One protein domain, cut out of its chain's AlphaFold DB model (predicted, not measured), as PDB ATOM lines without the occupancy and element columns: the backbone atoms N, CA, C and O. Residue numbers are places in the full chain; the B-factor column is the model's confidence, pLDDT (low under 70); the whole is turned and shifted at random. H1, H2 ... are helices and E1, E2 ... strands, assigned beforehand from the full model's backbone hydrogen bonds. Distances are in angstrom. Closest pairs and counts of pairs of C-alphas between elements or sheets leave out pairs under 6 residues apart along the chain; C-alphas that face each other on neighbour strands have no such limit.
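This is residues 84 to 143 of the 143 residues of an uncharacterized protein of Burkholderia cepacia (UniProt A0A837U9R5). Two strand hairpins, E1 with E2 and E3 with E4, join side by side through E2 and E4 into a small twisted sheet, and a long helix, H2, begins at the end of E4 and runs out from this body as an arm. The short helix H1 packs on the first turns of H2, and residues 134 to 143, of which 134 to 141 belong to H2, stick out free. The printed part has 60 residues, with two named helices and four named strands in the order E1, E2, H1, E3, E4, H2; the sheet order is E1, E2, E4, E3, antiparallel throughout, and the class is mixed, helices and strands. With a radius of gyration of the C-alphas of 12.0 A the whole is only just compact, close to loose, and it spans 40 by 27 by 17 A.

The sheet runs E1, residues 84 to 86, E2, residues 89 to 94, E4, residues 123 to 126, and E3, residues 113 to 115, with E1 and E3 as edge strands. It is only just strongly twisted, its C-alphas lying up to 4.5 A off the best plane. The inner strands E2 and E4 are antiparallel at 141 degrees, with N 92 and O 125 within hydrogen-bond range at 2.8 A. E2 is staggered: residues 89 to 91 pair with E1 and residues 91 to 94 with E4. In the hairpin of E1 and E2, N 84 and O 91 are 2.9 A apart; in that of E3 and E4, N 114 and O 124 are 2.9 A apart. E1 and E3 are apart. H2, residues 127 to 141, is on the sheet but only grazes it, with residues 127 to 131; the closest C-alphas of E2 and H2 are those of Tyr 91 and Phe 127, 4.5 A apart. H1, residues 107 to 111, also only grazes the sheet. H1 and H2 touch, H2 with residues 129 to 133 alone; their closest C-alphas are those of Val 109 and Leu 130, 6.0 A apart. E2, H1 and E3 form a split strand-helix-strand unit, two strands of one sheet that are not neighbours, with a helix between them along the chain and E4 between them in the sheet, and its crossover is right-handed. In H1 and H2 every O i to N i+4 pair is within hydrogen-bond range.

E2, residues 89 to 94, is 15.9 A long, and E4, residues 123 to 126, is 10.2 A. E1, residues 84 to 86, begins at C-alpha 84 (-55.780, -101.089, 51.686), and E3 covers residues 113 to 115. H1, residues 107 to 111, begins at C-alpha 107 (-40.312, -116.040, 56.020). H2, residues 127 to 141, is 20.9 A long and ends at C-alpha 141 (-28.944, -102.590, 46.152).

The two C-alphas farthest apart, those of Thr 118 and Arg 143, are 40.2 A apart. The link from E2 to H1, residues 95 to 106, is long. The printed part has no cut; its mean pLDDT is 93.0, and residue 143 is under 70.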
ATOM      1  N   GLU A  84     -54.388-101.033  51.249       96.00
ATOM      2  CA  GLU A  84     -55.780-101.089  51.686       96.00
ATOM      3  C   GLU A  84     -55.825-101.144  53.219       96.00
ATOM      4  O   GLU A  84     -54.926-101.695  53.861       96.00
ATOM      5  N   GLU A  85     -56.859-100.552  53.812       96.12
ATOM      6  CA  GLU A  85     -57.141-100.676  55.243       96.12
ATOM      7  C   GLU A  85     -58.171-101.787  55.454       96.12
ATOM      8  O   GLU A  85     -59.232-101.792  54.827       96.12
ATOM      9  N   ILE A  86     -57.846-102.751  56.312       95.00
ATOM     10  CA  ILE A  86     -58.703-103.888  56.653       95.00
ATOM     11  C   ILE A  86     -58.667-104.024  58.171       95.00
ATOM     12  O   ILE A  86     -57.594-104.179  58.752       95.00
ATOM     13  N   ASP A  87     -59.833-103.927  58.810       92.31
ATOM     14  CA  ASP A  87     -59.989-104.018  60.268       92.31
ATOM     15  C   ASP A  87     -59.050-103.076  61.058       92.31
ATOM     16  O   ASP A  87     -58.532-103.427  62.116       92.31
ATOM     17  N   GLY A  88     -58.814-101.864  60.535       92.88
ATOM     18  CA  GLY A  88     -57.957-100.845  61.155       92.88
ATOM     19  C   GLY A  88     -56.449-101.064  60.973       92.88
ATOM     20  O   GLY A  88     -55.648-100.281  61.485       92.88
ATOM     21  N   GLU A  89     -56.039-102.102  60.242       95.00
ATOM     22  CA  GLU A  89     -54.645-102.349  59.880       95.00
ATOM     23  C   GLU A  89     -54.402-102.084  58.387       95.00
ATOM     24  O   GLU A  89     -55.268-102.296  57.539       95.00
ATOM     25  N   SER A  90     -53.191-101.631  58.049       96.62
ATOM     26  CA  SER A  90     -52.790-101.395  56.660       96.62
ATOM     27  C   SER A  90     -52.141-102.636  56.051       96.62
ATOM     28  O   SER A  90     -51.203-103.216  56.612       96.62
ATOM     29  N   TYR A  91     -52.604-103.002  54.862       98.12
ATOM     30  CA  TYR A  91     -52.137-104.148  54.098       98.12
ATOM     31  C   TYR A  91     -51.758-103.744  52.681       98.12
ATOM     32  O   TYR A  91     -52.371-102.868  52.086       98.12
ATOM     33  N   ALA A  92     -50.770-104.429  52.116       97.38
ATOM     34  CA  ALA A  92     -50.506-104.411  50.689       97.38
ATOM     35  C   ALA A  92     -51.215-105.596  50.026       97.38
ATOM     36  O   ALA A  92     -51.015-106.748  50.419       97.38
ATOM     37  N   ARG A  93     -52.018-105.321  49.000       95.50
ATOM     38  CA  ARG A  93     -52.668-106.329  48.165       95.50
ATOM     39  C   ARG A  93     -51.734-106.768  47.043       95.50
ATOM     40  O   ARG A  93     -51.265-105.954  46.248       95.50
ATOM     41  N   LEU A  94     -51.528-108.078  46.937       91.69
ATOM     42  CA  LEU A  94     -50.791-108.712  45.850       91.69
ATOM     43  C   LEU A  94     -51.728-109.612  45.053       91.69
ATOM     44  O   LEU A  94     -52.421-110.464  45.610       91.69
ATOM     45  N   GLN A  95     -51.695-109.480  43.728       88.44
ATOM     46  CA  GLN A  95     -52.491-110.290  42.802       88.44
ATOM     47  C   GLN A  95     -51.882-111.693  42.596       88.44
ATOM     48  O   GLN A  95     -51.587-112.121  41.477       88.44
ATOM     49  N   ILE A  96     -51.607-112.366  43.712       89.06
ATOM     50  CA  ILE A  96     -51.007-113.692  43.817       89.06
ATOM     51  C   ILE A  96     -51.774-114.423  44.919       89.06
ATOM     52  O   ILE A  96     -51.673-114.006  46.074       89.06
ATOM     53  N   PRO A  97     -52.559-115.466  44.609       90.88
ATOM     54  CA  PRO A  97     -53.151-116.297  45.648       90.88
ATOM     55  C   PRO A  97     -52.053-117.088  46.371       90.88
ATOM     56  O   PRO A  97     -50.994-117.340  45.798       90.88
ATOM     57  N   GLU A  98     -52.317-117.472  47.618       92.94
ATOM     58  CA  GLU A  98     -51.452-118.383  48.383       92.94
ATOM     59  C   GLU A  98     -49.993-117.912  48.480       92.94
ATOM     60  O   GLU A  98     -49.051-118.698  48.406       92.94
ATOM     61  N   LEU A  99     -49.794-116.598  48.650       92.44
ATOM     62  CA  LEU A  99     -48.469-115.973  48.646       92.44
ATOM     63  C   LEU A  99     -47.501-116.617  49.661       92.44
ATOM     64  O   LEU A  99     -46.306-116.719  49.396       92.44
ATOM     65  N   TRP A 100     -48.024-117.089  50.793       94.00
ATOM     66  CA  TRP A 100     -47.273-117.769  51.853       94.00
ATOM     67  C   TRP A 100     -46.690-119.131  51.443       94.00
ATOM     68  O   TRP A 100     -45.819-119.637  52.140       94.00
ATOM     69  N   LEU A 101     -47.127-119.724  50.326       93.62
ATOM     70  CA  LEU A 101     -46.574-120.981  49.804       93.62
ATOM     71  C   LEU A 101     -45.388-120.771  48.855       93.62
ATOM     72  O   LEU A 101     -44.789-121.741  48.403       93.62
ATOM     73  N   ARG A 102     -45.046-119.525  48.513       91.31
ATOM     74  CA  ARG A 102     -43.946-119.258  47.583       91.31
ATOM     75  C   ARG A 102     -42.586-119.442  48.246       91.31
ATOM     76  O   ARG A 102     -42.343-118.899  49.321       91.31
ATOM     77  N   ASP A 103     -41.663-120.113  47.567       90.38
ATOM     78  CA  ASP A 103     -40.301-120.337  48.071       90.38
ATOM     79  C   ASP A 103     -39.386-119.110  47.947       90.38
ATOM     80  O   ASP A 103     -38.427-118.975  48.701       90.38
ATOM     81  N   ASP A 104     -39.701-118.188  47.036       89.31
ATOM     82  CA  ASP A 104     -38.882-117.015  46.707       89.31
ATOM     83  C   ASP A 104     -39.112-115.800  47.622       89.31
ATOM     84  O   ASP A 104     -38.508-114.744  47.420       89.31
ATOM     85  N   LEU A 105     -39.965-115.935  48.639       90.50
ATOM     86  CA  LEU A 105     -40.242-114.885  49.615       90.50
ATOM     87  C   LEU A 105     -39.557-115.160  50.958       90.50
ATOM     88  O   LEU A 105     -39.413-116.313  51.359       90.50
ATOM     89  N   PRO A 106     -39.154-114.117  51.700       93.94
ATOM     90  CA  PRO A 106     -38.624-114.288  53.045       93.94
ATOM     91  C   PRO A 106     -39.731-114.705  54.021       93.94
ATOM     92  O   PRO A 106     -40.873-114.254  53.915       93.94
ATOM     93  N   GLU A 107     -39.367-115.495  55.033       94.69
ATOM     94  CA  GLU A 107     -40.312-116.040  56.020       94.69
ATOM     95  C   GLU A 107     -41.142-114.957  56.723       94.69
ATOM     96  O   GLU A 107     -42.343-115.114  56.905       94.69
ATOM     97  N   ALA A 108     -40.538-113.805  57.030       94.69
ATOM     98  CA  ALA A 108     -41.241-112.683  57.656       94.69
ATOM     99  C   ALA A 108     -42.389-112.123  56.792       94.69
ATOM    100  O   ALA A 108     -43.409-111.701  57.332       94.69
ATOM    101  N   VAL A 109     -42.245-112.130  55.460       96.31
ATOM    102  CA  VAL A 109     -43.311-111.701  54.539       96.31
ATOM    103  C   VAL A 109     -44.379-112.783  54.428       96.31
ATOM    104  O   VAL A 109     -45.561-112.452  54.438       96.31
ATOM    105  N   LYS A 110     -43.987-114.065  54.382       96.50
ATOM    106  CA  LYS A 110     -44.937-115.191  54.348       96.50
ATOM    107  C   LYS A 110     -45.796-115.241  55.609       96.50
ATOM    108  O   LYS A 110     -47.012-115.328  55.507       96.50
ATOM    109  N   ALA A 111     -45.177-115.110  56.782       96.31
ATOM    110  CA  ALA A 111     -45.862-115.103  58.074       96.31
ATOM    111  C   ALA A 111     -46.807-113.901  58.250       96.31
ATOM    112  O   ALA A 111     -47.750-113.963  59.034       96.31
ATOM    113  N   ALA A 112     -46.561-112.806  57.526       97.25
ATOM    114  CA  ALA A 112     -47.415-111.623  57.500       97.25
ATOM    115  C   ALA A 112     -48.457-111.642  56.367       97.25
ATOM    116  O   ALA A 112     -49.181-110.654  56.202       97.25
ATOM    117  N   ALA A 113     -48.505-112.714  55.571       97.25
ATOM    118  CA  ALA A 113     -49.419-112.866  54.451       97.25
ATOM    119  C   ALA A 113     -50.676-113.650  54.846       97.25
ATOM    120  O   ALA A 113     -50.629-114.578  55.650       97.25
ATOM    121  N   ALA A 114     -51.797-113.310  54.221       96.38
ATOM    122  CA  ALA A 114     -53.065-114.007  54.378       96.38
ATOM    123  C   ALA A 114     -53.873-113.969  53.066       96.38
ATOM    124  O   ALA A 114     -53.597-113.135  52.193       96.38
ATOM    125  N   PRO A 115     -54.878-114.849  52.894       97.12
ATOM    126  CA  PRO A 115     -55.834-114.714  51.804       97.12
ATOM    127  C   PRO A 115     -56.543-113.359  51.883       97.12
ATOM    128  O   PRO A 115     -56.908-112.906  52.967       97.12
ATOM    129  N   HIS A 116     -56.786-112.720  50.740       96.19
ATOM    130  CA  HIS A 116     -57.588-111.503  50.734       96.19
ATOM    131  C   HIS A 116     -59.057-111.830  51.082       96.19
ATOM    132  O   HIS A 116     -59.631-112.736  50.471       96.19
ATOM    133  N   PRO A 117     -59.726-111.069  51.974       94.50
ATOM    134  CA  PRO A 117     -61.063-111.411  52.483       94.50
ATOM    135  C   PRO A 117     -62.151-111.481  51.400       94.50
ATOM    136  O   PRO A 117     -63.001-112.366  51.421       94.50
ATOM    137  N   THR A 118     -62.125-110.566  50.425       93.19
ATOM    138  CA  THR A 118     -63.146-110.483  49.362       93.19
ATOM    139  C   THR A 118     -62.657-110.859  47.956       93.19
ATOM    140  O   THR A 118     -63.478-111.030  47.055       93.19
ATOM    141  N   ARG A 119     -61.344-111.024  47.730       90.88
ATOM    142  CA  ARG A 119     -60.752-111.252  46.399       90.88
ATOM    143  C   ARG A 119     -60.024-112.593  46.353       90.88
ATOM    144  O   ARG A 119     -58.868-112.701  46.738       90.88
ATOM    145  N   ARG A 120     -60.683-113.617  45.808       88.94
ATOM    146  CA  ARG A 120     -60.163-115.003  45.782       88.94
ATOM    147  C   ARG A 120     -58.812-115.179  45.080       88.94
ATOM    148  O   ARG A 120     -58.118-116.151  45.333       88.94
ATOM    149  N   ASN A 121     -58.457-114.278  44.170       88.81
ATOM    150  CA  ASN A 121     -57.230-114.337  43.374       88.81
ATOM    151  C   ASN A 121     -56.118-113.409  43.898       88.81
ATOM    152  O   ASN A 121     -55.171-113.122  43.163       88.81
ATOM    153  N   ALA A 122     -56.239-112.931  45.137       92.62
ATOM    154  CA  ALA A 122     -55.273-112.048  45.768       92.62
ATOM    155  C   ALA A 122     -54.920-112.517  47.186       92.62
ATOM    156  O   ALA A 122     -55.717-113.151  47.879       92.62
ATOM    157  N   SER A 123     -53.721-112.144  47.614       95.25
ATOM    158  CA  SER A 123     -53.290-112.203  49.008       95.25
ATOM    159  C   SER A 123     -53.095-110.784  49.524       95.25
ATOM    160  O   SER A 123     -52.862-109.852  48.750       95.25
ATOM    161  N   ILE A 124     -53.159-110.631  50.836       97.00
ATOM    162  CA  ILE A 124     -52.782-109.411  51.541       97.00
ATOM    163  C   ILE A 124     -51.547-109.691  52.385       97.00
ATOM    164  O   ILE A 124     -51.375-110.800  52.883       97.00
ATOM    165  N   VAL A 125     -50.681-108.695  52.535       97.69
ATOM    166  CA  VAL A 125     -49.512-108.749  53.416       97.69
ATOM    167  C   VAL A 125     -49.548-107.534  54.316       97.69
ATOM    168  O   VAL A 125     -49.722-106.422  53.817       97.69
ATOM    169  N   ARG A 126     -49.373-107.715  55.630       97.69
ATOM    170  CA  ARG A 126     -49.325-106.580  56.559       97.69
ATOM    171  C   ARG A 126     -48.248-105.596  56.102       97.69
ATOM    172  O   ARG A 126     -47.079-105.967  55.958       97.69
ATOM    173  N   PHE A 127     -48.641-104.342  55.886       97.38
ATOM    174  CA  PHE A 127     -47.811-103.378  55.170       97.38
ATOM    175  C   PHE A 127     -46.460-103.153  55.855       97.38
ATOM    176  O   PHE A 127     -45.441-103.204  55.181       97.38
ATOM    177  N   GLY A 128     -46.414-103.037  57.186       96.19
ATOM    178  CA  GLY A 128     -45.150-102.830  57.907       96.19
ATOM    179  C   GLY A 128     -44.122-103.957  57.723       96.19
ATOM    180  O   GLY A 128     -42.924-103.693  57.630       96.19
ATOM    181  N   ALA A 129     -44.562-105.218  57.615       96.62
ATOM    182  CA  ALA A 129     -43.655-106.340  57.358       96.62
ATOM    183  C   ALA A 129     -43.076-106.274  55.936       96.62
ATOM    184  O   ALA A 129     -41.871-106.455  55.740       96.62
ATOM    185  N   LEU A 130     -43.927-105.963  54.955       96.50
ATOM    186  CA  LEU A 130     -43.514-105.793  53.566       96.50
ATOM    187  C   LEU A 130     -42.607-104.568  53.384       96.50
ATOM    188  O   LEU A 130     -41.574-104.663  52.727       96.50
ATOM    189  N   GLU A 131     -42.965-103.436  53.984       96.44
ATOM    190  CA  GLU A 131     -42.215-102.181  53.922       96.44
ATOM    191  C   GLU A 131     -40.788-102.371  54.447       96.44
ATOM    192  O   GLU A 131     -39.826-101.988  53.783       96.44
ATOM    193  N   ASN A 132     -40.633-103.026  55.601       96.38
ATOM    194  CA  ASN A 132     -39.320-103.318  56.178       96.38
ATOM    195  C   ASN A 132     -38.472-104.211  55.268       96.38
ATOM    196  O   ASN A 132     -37.275-103.968  55.099       96.38
ATOM    197  N   TYR A 133     -39.085-105.221  54.649       95.44
ATOM    198  CA  TYR A 133     -38.391-106.066  53.685       95.44
ATOM    199  C   TYR A 133     -37.911-105.266  52.464       95.44
ATOM    200  O   TYR A 133     -36.744-105.367  52.086       95.44
ATOM    201  N   LEU A 134     -38.781-104.430  51.885       94.81
ATOM    202  CA  LEU A 134     -38.454-103.600  50.723       94.81
ATOM    203  C   LEU A 134     -37.347-102.584  51.034       94.81
ATOM    204  O   LEU A 134     -36.408-102.464  50.246       94.81
ATOM    205  N   LYS A 135     -37.390-101.920  52.196       94.69
ATOM    206  CA  LYS A 135     -36.301-101.043  52.669       94.69
ATOM    207  C   LYS A 135     -34.970-101.791  52.729       94.69
ATOM    208  O   LYS A 135     -33.982-101.331  52.163       94.69
ATOM    209  N   GLY A 136     -34.962-102.987  53.322       94.06
ATOM    210  CA  GLY A 136     -33.759-103.815  53.403       94.06
ATOM    211  C   GLY A 136     -33.213-104.250  52.035       94.06
ATOM    212  O   GLY A 136     -31.998-104.372  51.872       94.06
ATOM    213  N   LEU A 137     -34.073-104.473  51.034       92.69
ATOM    214  CA  LEU A 137     -33.632-104.730  49.657       92.69
ATOM    215  C   LEU A 137     -33.010-103.489  49.007       92.69
ATOM    216  O   LEU A 137     -31.973-103.606  48.355       92.69
ATOM    217  N   ILE A 138     -33.616-102.316  49.200       91.75
ATOM    218  CA  ILE A 138     -33.113-101.046  48.661       91.75
ATOM    219  C   ILE A 138     -31.729-100.735  49.234       91.75
ATOM    220  O   ILE A 138     -30.802-100.460  48.477       91.75
ATOM    221  N   GLU A 139     -31.551-100.864  50.549       90.62
ATOM    222  CA  GLU A 139     -30.259-100.641  51.211       90.62
ATOM    223  C   GLU A 139     -29.154-101.566  50.686       90.62
ATOM    224  O   GLU A 139     -28.005-101.146  50.547       90.62
ATOM    225  N   LYS A 140     -29.491-102.823  50.370       89.12
ATOM    226  CA  LYS A 140     -28.545-103.783  49.781       89.12
ATOM    227  C   LYS A 140     -28.201-103.459  48.332       89.12
ATOM    228  O   LYS A 140     -27.082-103.728  47.928       89.12
ATOM    229  N   ALA A 141     -29.142-102.913  47.564       83.31
ATOM    230  CA  ALA A 141     -28.944-102.590  46.152       83.31
ATOM    231  C   ALA A 141     -28.126-101.305  45.917       83.31
ATOM    232  O   ALA A 141     -27.644-101.091  44.808       83.31
ATOM    233  N   VAL A 142     -28.006-100.441  46.934       74.62
ATOM    234  CA  VAL A 142     -27.200 -99.205  46.893       74.62
ATOM    235  C   VAL A 142     -25.729 -99.456  47.269       74.62
ATOM    236  O   VAL A 142     -24.885 -98.599  47.011       74.62
ATOM    237  N   ARG A 143     -25.411-100.615  47.862       55.47
ATOM    238  CA  ARG A 143     -24.037-101.044  48.176       55.47
ATOM    239  C   ARG A 143     -23.375-101.719  46.982       55.47
ATOM    240  O   ARG A 143     -22.152-101.511  46.836       55.47
TER     241      ARG A 143